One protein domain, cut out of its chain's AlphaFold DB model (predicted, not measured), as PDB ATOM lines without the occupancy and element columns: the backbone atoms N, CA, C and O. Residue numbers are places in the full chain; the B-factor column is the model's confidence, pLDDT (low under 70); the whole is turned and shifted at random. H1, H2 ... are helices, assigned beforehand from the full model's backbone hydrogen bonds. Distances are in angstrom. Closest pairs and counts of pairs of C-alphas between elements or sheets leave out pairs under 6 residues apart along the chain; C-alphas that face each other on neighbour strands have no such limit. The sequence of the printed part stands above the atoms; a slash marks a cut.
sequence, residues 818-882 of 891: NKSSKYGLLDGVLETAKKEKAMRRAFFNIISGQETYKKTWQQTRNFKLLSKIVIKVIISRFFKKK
ATOM      1  N   ASN A 818      84.557   0.789  25.297       86.31
ATOM      2  CA  ASN A 818      84.934   1.815  26.271       86.31
ATOM      3  C   ASN A 818      83.841   2.036  27.327       86.31
ATOM      4  O   ASN A 818      84.137   2.217  28.508       86.31
ATOM      5  N   LYS A 819      82.564   2.021  26.924       85.38
ATOM      6  CA  LYS A 819      81.433   2.133  27.857       85.38
ATOM      7  C   LYS A 819      81.325   0.897  28.748       85.38
ATOM      8  O   LYS A 819      81.200   1.049  29.958       85.38
ATOM      9  N   SER A 820      81.425  -0.298  28.175       84.50
ATOM     10  CA  SER A 820      81.394  -1.558  28.922       84.50
ATOM     11  C   SER A 820      82.545  -1.665  29.915       84.50
ATOM     12  O   SER A 820      82.316  -2.112  31.034       84.50
ATOM     13  N   SER A 821      83.751  -1.218  29.546       84.69
ATOM     14  CA  SER A 821      84.892  -1.144  30.466       84.69
ATOM     15  C   SER A 821      84.577  -0.192  31.617       84.69
ATOM     16  O   SER A 821      84.539  -0.614  32.768       84.69
ATOM     17  N   LYS A 822      84.197   1.056  31.312       82.25
ATOM     18  CA  LYS A 822      83.910   2.085  32.323       82.25
ATOM     19  C   LYS A 822      82.825   1.689  33.334       82.25
ATOM     20  O   LYS A 822      82.884   2.110  34.482       82.25
ATOM     21  N   TYR A 823      81.812   0.931  32.912       83.19
ATOM     22  CA  TYR A 823      80.732   0.477  33.796       83.19
ATOM     23  C   TYR A 823      80.990  -0.903  34.428       83.19
ATOM     24  O   TYR A 823      80.082  -1.452  35.052       83.19
ATOM     25  N   GLY A 824      82.189  -1.477  34.266       80.94
ATOM     26  CA  GLY A 824      82.556  -2.777  34.833       80.94
ATOM     27  C   GLY A 824      81.761  -3.953  34.255       80.94
ATOM     28  O   GLY A 824      81.567  -4.958  34.932       80.94
ATOM     29  N   LEU A 825      81.256  -3.817  33.025       85.25
ATOM     30  CA  LEU A 825      80.441  -4.828  32.341       85.25
ATOM     31  C   LEU A 825      81.281  -5.810  31.517       85.25
ATOM     32  O   LEU A 825      80.770  -6.850  31.103       85.25
ATOM     33  N   LEU A 826      82.558  -5.497  31.264       86.00
ATOM     34  CA  LEU A 826      83.423  -6.336  30.433       86.00
ATOM     35  C   LEU A 826      83.623  -7.744  30.997       86.00
ATOM     36  O   LEU A 826      83.644  -8.680  30.206       86.00
ATOM     37  N   ASP A 827      83.687  -7.913  32.321       85.81
ATOM     38  CA  ASP A 827      83.829  -9.237  32.945       85.81
ATOM     39  C   ASP A 827      82.701 -10.193  32.499       85.81
ATOM     40  O   ASP A 827      82.960 -11.336  32.114       85.81
ATOM     41  N   GLY A 828      81.454  -9.703  32.467       83.00
ATOM     42  CA  GLY A 828      80.284 -10.468  32.017       83.00
ATOM     43  C   GLY A 828      80.240 -10.698  30.501       83.00
ATOM     44  O   GLY A 828      79.761 -11.740  30.036       83.00
ATOM     45  N   VAL A 829      80.773  -9.755  29.717       84.94
ATOM     46  CA  VAL A 829      80.937  -9.923  28.266       84.94
ATOM     47  C   VAL A 829      81.971 -11.014  27.968       84.94
ATOM     48  O   VAL A 829      81.690 -11.891  27.152       84.94
ATOM     49  N   LEU A 830      83.119 -11.026  28.658       87.62
ATOM     50  CA  LEU A 830      84.134 -12.072  28.484       87.62
ATOM     51  C   LEU A 830      83.620 -13.450  28.931       87.62
ATOM     52  O   LEU A 830      83.837 -14.427  28.217       87.62
ATOM     53  N   GLU A 831      82.868 -13.541  30.033       86.88
ATOM     54  CA  GLU A 831      82.222 -14.798  30.456       86.88
ATOM     55  C   GLU A 831      81.257 -15.347  29.402       86.88
ATOM     56  O   GLU A 831      81.184 -16.552  29.153       86.88
ATOM     57  N   THR A 832      80.506 -14.463  28.751       83.25
ATOM     58  CA  THR A 832      79.605 -14.863  27.668       83.25
ATOM     59  C   THR A 832      80.406 -15.322  26.447       83.25
ATOM     60  O   THR A 832      80.083 -16.359  25.867       83.25
ATOM     61  N   ALA A 833      81.499 -14.631  26.112       86.25
ATOM     62  CA  ALA A 833      82.390 -15.003  25.014       86.25
ATOM     63  C   ALA A 833      83.080 -16.362  25.225       86.25
ATOM     64  O   ALA A 833      83.396 -17.033  24.247       86.25
ATOM     65  N   LYS A 834      83.293 -16.806  26.470       88.06
ATOM     66  CA  LYS A 834      83.810 -18.158  26.753       88.06
ATOM     67  C   LYS A 834      82.819 -19.261  26.375       88.06
ATOM     68  O   LYS A 834      83.248 -20.333  25.966       88.06
ATOM     69  N   LYS A 835      81.514 -19.003  26.517       85.94
ATOM     70  CA  LYS A 835      80.446 -20.001  26.324       85.94
ATOM     71  C   LYS A 835      79.882 -20.001  24.903       85.94
ATOM     72  O   LYS A 835      79.479 -21.041  24.398       85.94
ATOM     73  N   GLU A 836      79.863 -18.842  24.248       84.12
ATOM     74  CA  GLU A 836      79.238 -18.657  22.936       84.12
ATOM     75  C   GLU A 836      80.301 -18.553  21.825       84.12
ATOM     76  O   GLU A 836      80.996 -17.539  21.699       84.12
ATOM     77  N   LYS A 837      80.398 -19.581  20.964       83.75
ATOM     78  CA  LYS A 837      81.392 -19.658  19.869       83.75
ATOM     79  C   LYS A 837      81.360 -18.437  18.939       83.75
ATOM     80  O   LYS A 837      82.412 -17.936  18.547       83.75
ATOM     81  N   ALA A 838      80.166 -17.932  18.618       81.12
ATOM     82  CA  ALA A 838      80.000 -16.765  17.750       81.12
ATOM     83  C   ALA A 838      80.637 -15.500  18.352       81.12
ATOM     84  O   ALA A 838      81.361 -14.779  17.668       81.12
ATOM     85  N   MET A 839      80.437 -15.265  19.653       81.50
ATOM     86  CA  MET A 839      81.037 -14.126  20.348       81.50
ATOM     87  C   MET A 839      82.552 -14.294  20.486       81.50
ATOM     88  O   MET A 839      83.292 -13.343  20.249       81.50
ATOM     89  N   ARG A 840      83.028 -15.506  20.793       86.69
ATOM     90  CA  ARG A 840      84.463 -15.830  20.822       86.69
ATOM     91  C   ARG A 840      85.151 -15.489  19.496       86.69
ATOM     92  O   ARG A 840      86.188 -14.828  19.497       86.69
ATOM     93  N   ARG A 841      84.542 -15.888  18.372       84.88
ATOM     94  CA  ARG A 841      85.020 -15.579  17.014       84.88
ATOM     95  C   ARG A 841      85.006 -14.077  16.736       84.88
ATOM     96  O   ARG A 841      85.983 -13.548  16.216       84.88
ATOM     97  N   ALA A 842      83.945 -13.375  17.135       83.69
ATOM     98  CA  ALA A 842      83.855 -11.927  16.974       83.69
ATOM     99  C   ALA A 842      84.968 -11.185  17.733       83.69
ATOM    100  O   ALA A 842      85.614 -10.302  17.170       83.69
ATOM    101  N   PHE A 843      85.241 -11.578  18.981       85.00
ATOM    102  CA  PHE A 843      86.349 -11.038  19.772       85.00
ATOM    103  C   PHE A 843      87.701 -11.285  19.104       85.00
ATOM    104  O   PHE A 843      88.498 -10.353  18.991       85.00
ATOM    105  N   PHE A 844      87.943 -12.509  18.627       86.69
ATOM    106  CA  PHE A 844      89.175 -12.831  17.910       86.69
ATOM    107  C   PHE A 844      89.343 -11.934  16.679       86.69
ATOM    108  O   PHE A 844      90.361 -11.259  16.572       86.69
ATOM    109  N   ASN A 845      88.324 -11.827  15.821       84.62
ATOM    110  CA  ASN A 845      88.361 -11.009  14.603       84.62
ATOM    111  C   ASN A 845      88.584  -9.513  14.878       84.62
ATOM    112  O   ASN A 845      89.356  -8.857  14.176       84.62
ATOM    113  N   ILE A 846      87.935  -8.971  15.914       84.00
ATOM    114  CA  ILE A 846      88.083  -7.568  16.336       84.00
ATOM    115  C   ILE A 846      89.517  -7.266  16.783       84.00
ATOM    116  O   ILE A 846      90.023  -6.173  16.523       84.00
ATOM    117  N   ILE A 847      90.163  -8.212  17.467       82.81
ATOM    118  CA  ILE A 847      91.480  -8.019  18.086       82.81
ATOM    119  C   ILE A 847      92.617  -8.358  17.122       82.81
ATOM    120  O   ILE A 847      93.621  -7.640  17.108       82.81
ATOM    121  N   SER A 848      92.463  -9.427  16.336       81.94
ATOM    122  CA  SER A 848      93.436  -9.874  15.336       81.94
ATOM    123  C   SER A 848      93.448  -8.985  14.099       81.94
ATOM    124  O   SER A 848      94.464  -8.861  13.415       81.94
ATOM    125  N   GLY A 849      92.312  -8.345  13.816       79.19
ATOM    126  CA  GLY A 849      92.109  -7.526  12.634       79.19
ATOM    127  C   GLY A 849      91.943  -8.333  11.348       79.19
ATOM    128  O   GLY A 849      91.870  -7.721  10.287       79.19
ATOM    129  N   GLN A 850      91.877  -9.667  11.396       77.81
ATOM    130  CA  GLN A 850      91.808 -10.505  10.190       77.81
ATOM    131  C   GLN A 850      90.575 -10.197   9.330       77.81
ATOM    132  O   GLN A 850      90.721  -9.986   8.129       77.81
ATOM    133  N   GLU A 851      89.408 -10.019   9.950       82.56
ATOM    134  CA  GLU A 851      88.153  -9.657   9.276       82.56
ATOM    135  C   GLU A 851      87.762  -8.194   9.506       82.56
ATOM    136  O   GLU A 851      88.231  -7.556  10.453       82.56
ATOM    137  N   THR A 852      86.912  -7.630   8.643       85.56
ATOM    138  CA  THR A 852      86.350  -6.273   8.813       85.56
ATOM    139  C   THR A 852      85.366  -6.221   9.984       85.56
ATOM    140  O   THR A 852      84.700  -7.214  10.306       85.56
ATOM    141  N   TYR A 853      85.253  -5.070  10.653       84.94
ATOM    142  CA  TYR A 853      84.215  -4.848  11.666       84.94
ATOM    143  C   TYR A 853      82.814  -5.023  11.076       84.94
ATOM    144  O   TYR A 853      81.954  -5.603  11.736       84.94
ATOM    145  N   LYS A 854      82.594  -4.590   9.830       85.81
ATOM    146  CA  LYS A 854      81.340  -4.773   9.084       85.81
ATOM    147  C   LYS A 854      80.962  -6.251   8.960       85.81
ATOM    148  O   LYS A 854      79.868  -6.628   9.384       85.81
ATOM    149  N   LYS A 855      81.871  -7.101   8.463       84.69
ATOM    150  CA  LYS A 855      81.641  -8.556   8.354       84.69
ATOM    151  C   LYS A 855      81.457  -9.202   9.723       84.69
ATOM    152  O   LYS A 855      80.529  -9.983   9.920       84.69
ATOM    153  N   THR A 856      82.289  -8.825  10.696       83.44
ATOM    154  CA  THR A 856      82.191  -9.346  12.066       83.44
ATOM    155  C   THR A 856      80.832  -9.020  12.692       83.44
ATOM    156  O   THR A 856      80.199  -9.884  13.297       83.44
ATOM    157  N   TRP A 857      80.338  -7.795  12.504       79.62
ATOM    158  CA  TRP A 857      79.019  -7.377  12.976       79.62
ATOM    159  C   TRP A 857      77.893  -8.177  12.313       79.62
ATOM    160  O   TRP A 857      77.014  -8.679  13.010       79.62
ATOM    161  N   GLN A 858      77.938  -8.348  10.987       79.00
ATOM    162  CA  GLN A 858      76.954  -9.139  10.235       79.00
ATOM    163  C   GLN A 858      76.882 -10.591  10.729       79.00
ATOM    164  O   GLN A 858      75.789 -11.107  10.943       79.00
ATOM    165  N   GLN A 859      78.031 -11.212  10.996       72.62
ATOM    166  CA  GLN A 859      78.122 -12.591  11.492       72.62
ATOM    167  C   GLN A 859      77.667 -12.754  12.955       72.62
ATOM    168  O   GLN A 859      77.358 -13.864  13.380       72.62
ATOM    169  N   THR A 860      77.606 -11.665  13.733       69.94
ATOM    170  CA  THR A 860      77.317 -11.702  15.183       69.94
ATOM    171  C   THR A 860      75.906 -11.195  15.536       69.94
ATOM    172  O   THR A 860      75.479 -11.305  16.686       69.94
ATOM    173  N   ARG A 861      75.138 -10.664  14.571       64.56
ATOM    174  CA  ARG A 861      73.810 -10.037  14.769       64.56
ATOM    175  C   ARG A 861      72.669 -11.055  14.982       64.56
ATOM    176  O   ARG A 861      71.615 -10.952  14.362       64.56
ATOM    177  N   ASN A 862      72.843 -12.033  15.871       59.88
ATOM    178  CA  ASN A 862      71.760 -12.936  16.271       59.88
ATOM    179  C   ASN A 862      70.996 -12.357  17.480       59.88
ATOM    180  O   ASN A 862      71.576 -12.114  18.540       59.88
ATOM    181  N   PHE A 863      69.684 -12.147  17.330       50.06
ATOM    182  CA  PHE A 863      68.802 -11.531  18.334       50.06
ATOM    183  C   PHE A 863      68.783 -12.303  19.672       50.06
ATOM    184  O   PHE A 863      68.727 -11.690  20.738       50.06
ATOM    185  N   LYS A 864      68.944 -13.637  19.633       54.22
ATOM    186  CA  LYS A 864      69.056 -14.498  20.831       54.22
ATOM    187  C   LYS A 864      70.339 -14.255  21.641       54.22
ATOM    188  O   LYS A 864      70.372 -14.530  22.837       54.22
ATOM    189  N   LEU A 865      71.405 -13.760  21.007       56.25
ATOM    190  CA  LEU A 865      72.681 -13.473  21.672       56.25
ATOM    191  C   LEU A 865      72.617 -12.133  22.422       56.25
ATOM    192  O   LEU A 865      73.067 -12.034  23.560       56.25
ATOM    193  N   LEU A 866      72.006 -11.118  21.800       54.59
ATOM    194  CA  LEU A 866      71.812  -9.783  22.379       54.59
ATOM    195  C   LEU A 866      70.915  -9.819  23.624       54.59
ATOM    196  O   LEU A 866      71.259  -9.202  24.633       54.59
ATOM    197  N   SER A 867      69.824 -10.592  23.603       48.41
ATOM    198  CA  SER A 867      68.943 -10.757  24.769       48.41
ATOM    199  C   SER A 867      69.643 -11.456  25.946       48.41
ATOM    200  O   SER A 867      69.528 -10.998  27.082       48.41
ATOM    201  N   LYS A 868      70.462 -12.490  25.693       56.91
ATOM    202  CA  LYS A 868      71.277 -13.170  26.723       56.91
ATOM    203  C   LYS A 868      72.310 -12.245  27.386       56.91
ATOM    204  O   LYS A 868      72.537 -12.357  28.592       56.91
ATOM    205  N   ILE A 869      72.928 -11.336  26.623       56.97
ATOM    206  CA  ILE A 869      73.889 -10.347  27.148       56.97
ATOM    207  C   ILE A 869      73.181  -9.360  28.073       56.97
ATOM    208  O   ILE A 869      73.656  -9.127  29.180       56.97
ATOM    209  N   VAL A 870      72.043  -8.808  27.643       55.53
ATOM    210  CA  VAL A 870      71.264  -7.844  28.435       55.53
ATOM    211  C   VAL A 870      70.806  -8.477  29.752       55.53
ATOM    212  O   VAL A 870      71.036  -7.892  30.809       55.53
ATOM    213  N   ILE A 871      70.275  -9.703  29.712       55.44
ATOM    214  CA  ILE A 871      69.847 -10.444  30.910       55.44
ATOM    215  C   ILE A 871      71.024 -10.654  31.880       55.44
ATOM    216  O   ILE A 871      70.913 -10.323  33.057       55.44
ATOM    217  N   LYS A 872      72.187 -11.124  31.410       56.56
ATOM    218  CA  LYS A 872      73.355 -11.350  32.286       56.56
ATOM    219  C   LYS A 872      74.002 -10.069  32.805       56.56
ATOM    220  O   LYS A 872      74.461 -10.046  33.943       56.56
ATOM    221  N   VAL A 873      74.036  -9.006  32.005       56.38
ATOM    222  CA  VAL A 873      74.522  -7.687  32.431       56.38
ATOM    223  C   VAL A 873      73.639  -7.139  33.553       56.38
ATOM    224  O   VAL A 873      74.171  -6.685  34.567       56.38
ATOM    225  N   ILE A 874      72.313  -7.255  33.421       55.09
ATOM    226  CA  ILE A 874      71.343  -6.868  34.455       55.09
ATOM    227  C   ILE A 874      71.525  -7.717  35.721       55.09
ATOM    228  O   ILE A 874      71.628  -7.154  36.811       55.09
ATOM    229  N   ILE A 875      71.666  -9.041  35.588       55.59
ATOM    230  CA  ILE A 875      71.913  -9.956  36.716       55.59
ATOM    231  C   ILE A 875      73.236  -9.617  37.427       55.59
ATOM    232  O   ILE A 875      73.255  -9.490  38.648       55.59
ATOM    233  N   SER A 876      74.332  -9.373  36.696       51.69
ATOM    234  CA  SER A 876      75.629  -9.009  37.296       51.69
ATOM    235  C   SER A 876      75.569  -7.694  38.086       51.69
ATOM    236  O   SER A 876      76.210  -7.562  39.128       51.69
ATOM    237  N   ARG A 877      74.743  -6.738  37.634       50.47
ATOM    238  CA  ARG A 877      74.486  -5.469  38.330       50.47
ATOM    239  C   ARG A 877      73.647  -5.662  39.593       50.47
ATOM    240  O   ARG A 877      73.898  -4.979  40.583       50.47
ATOM    241  N   PHE A 878      72.687  -6.587  39.567       47.03
ATOM    242  CA  PHE A 878      71.868  -6.948  40.727       47.03
ATOM    243  C   PHE A 878      72.686  -7.661  41.814       47.03
ATOM    244  O   PHE A 878      72.550  -7.326  42.987       47.03
ATOM    245  N   PHE A 879      73.602  -8.562  41.442       46.88
ATOM    246  CA  PHE A 879      74.470  -9.252  42.406       46.88
ATOM    247  C   PHE A 879      75.588  -8.359  42.972       46.88
ATOM    248  O   PHE A 879      75.888  -8.459  44.158       46.88
ATOM    249  N   LYS A 880      76.143  -7.403  42.205       43.25
ATOM    250  CA  LYS A 880      77.116  -6.421  42.742       43.25
ATOM    251  C   LYS A 880      76.507  -5.449  43.764       43.25
ATOM    252  O   LYS A 880      77.232  -4.946  44.613       43.25
ATOM    253  N   LYS A 881      75.191  -5.200  43.713       38.53
ATOM    254  CA  LYS A 881      74.482  -4.366  44.702       38.53
ATOM    255  C   LYS A 881      74.223  -5.080  46.038       38.53
ATOM    256  O   LYS A 881      73.966  -4.393  47.016       38.53
ATOM    257  N   LYS A 882      74.309  -6.416  46.095       35.53
ATOM    258  CA  LYS A 882      74.080  -7.206  47.321       35.53
ATOM    259  C   LYS A 882      75.318  -7.379  48.217       35.53
ATOM    260  O   LYS A 882      75.146  -7.761  49.362       35.53
TER     261      LYS A 882
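AT A GLANCE: This is residues 818 to 882 of the 891 residues of an uncharacterized protein of Candidatus Aminicenantes bacterium (UniProt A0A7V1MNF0). One long helix, H5, runs along one side of an elongated model, and H2 packs on it at a slant, against residues 869 to 876. At the far end of H2 the chain turns a corner into H3, which makes a helical hairpin with H4 at one end of the long axis; the last residues of H5 and its tail make the other end, and the short H1 sits near the first residue of H2. The printed part has 65 residues with five named helices, in the order H1, H2, H3, H4, H5, and no named strand; the class is all helix. The whole is only just compact, close to loose, with a radius of gyration of the C-alphas of 12.7 A and spans of 41 by 24 by 18 A.

IN THESE COORDINATES: H5, the longest helix, holds residues 863 to 880 and is 26.3 A long from first to last C-alpha, from C-alpha 863 at (68.802, -11.531, 18.334) to C-alpha 880 at (77.116, -6.421, 42.742). H2 holds residues 826 to 835 and is 14.6 A long. H3 holds residues 837 to 848 and is 16.2 A long. H4 holds residues 853 to 860 and is 10.3 A long. H1 holds residues 818 to 822, beginning with C-alpha 818 at (84.934, 1.815, 26.271).

HOW THE PARTS SIT: H5 touches H2 with residues 869 to 876 alone; the closest C-alphas, those of Gly 828 and Val 873, are 6.4 A apart. The two run opposite ways at a steep tilt of 49 degrees. H2 and H3 touch only at the corner by their link, where the closest C-alphas, of Ala 833 and Arg 840, are 4.7 A apart. They run opposite ways at a steep tilt of 58 degrees. H3 and H4 form a hairpin and touch, opposite ways at a shallow tilt of 11 degrees, with the C-alphas of Ala 842 and Thr 856 closest at 5.8 A. H1 and H2 are close but not clearly touching; their closest C-alphas, of Ser 820 and Leu 826, are 5.4 A apart. H4 and H5 are apart, and H3 and H5 are only just apart, with their closest C-alphas 8.5 A from each other. In H1, H3 and H4 every O i to N i+4 pair is within hydrogen-bond range; in H2 it is 5 of 6 and in H5 13 of 14.

THE WHOLE: The two C-alphas farthest apart, those of Gln 850 and Lys 882, are 41.3 A apart. The printed part has no cut, and its four links between helices are tight. The mean pLDDT of the printed part is 72.9; residues 860 to 882 are under 70, and the mean of H5 is 53.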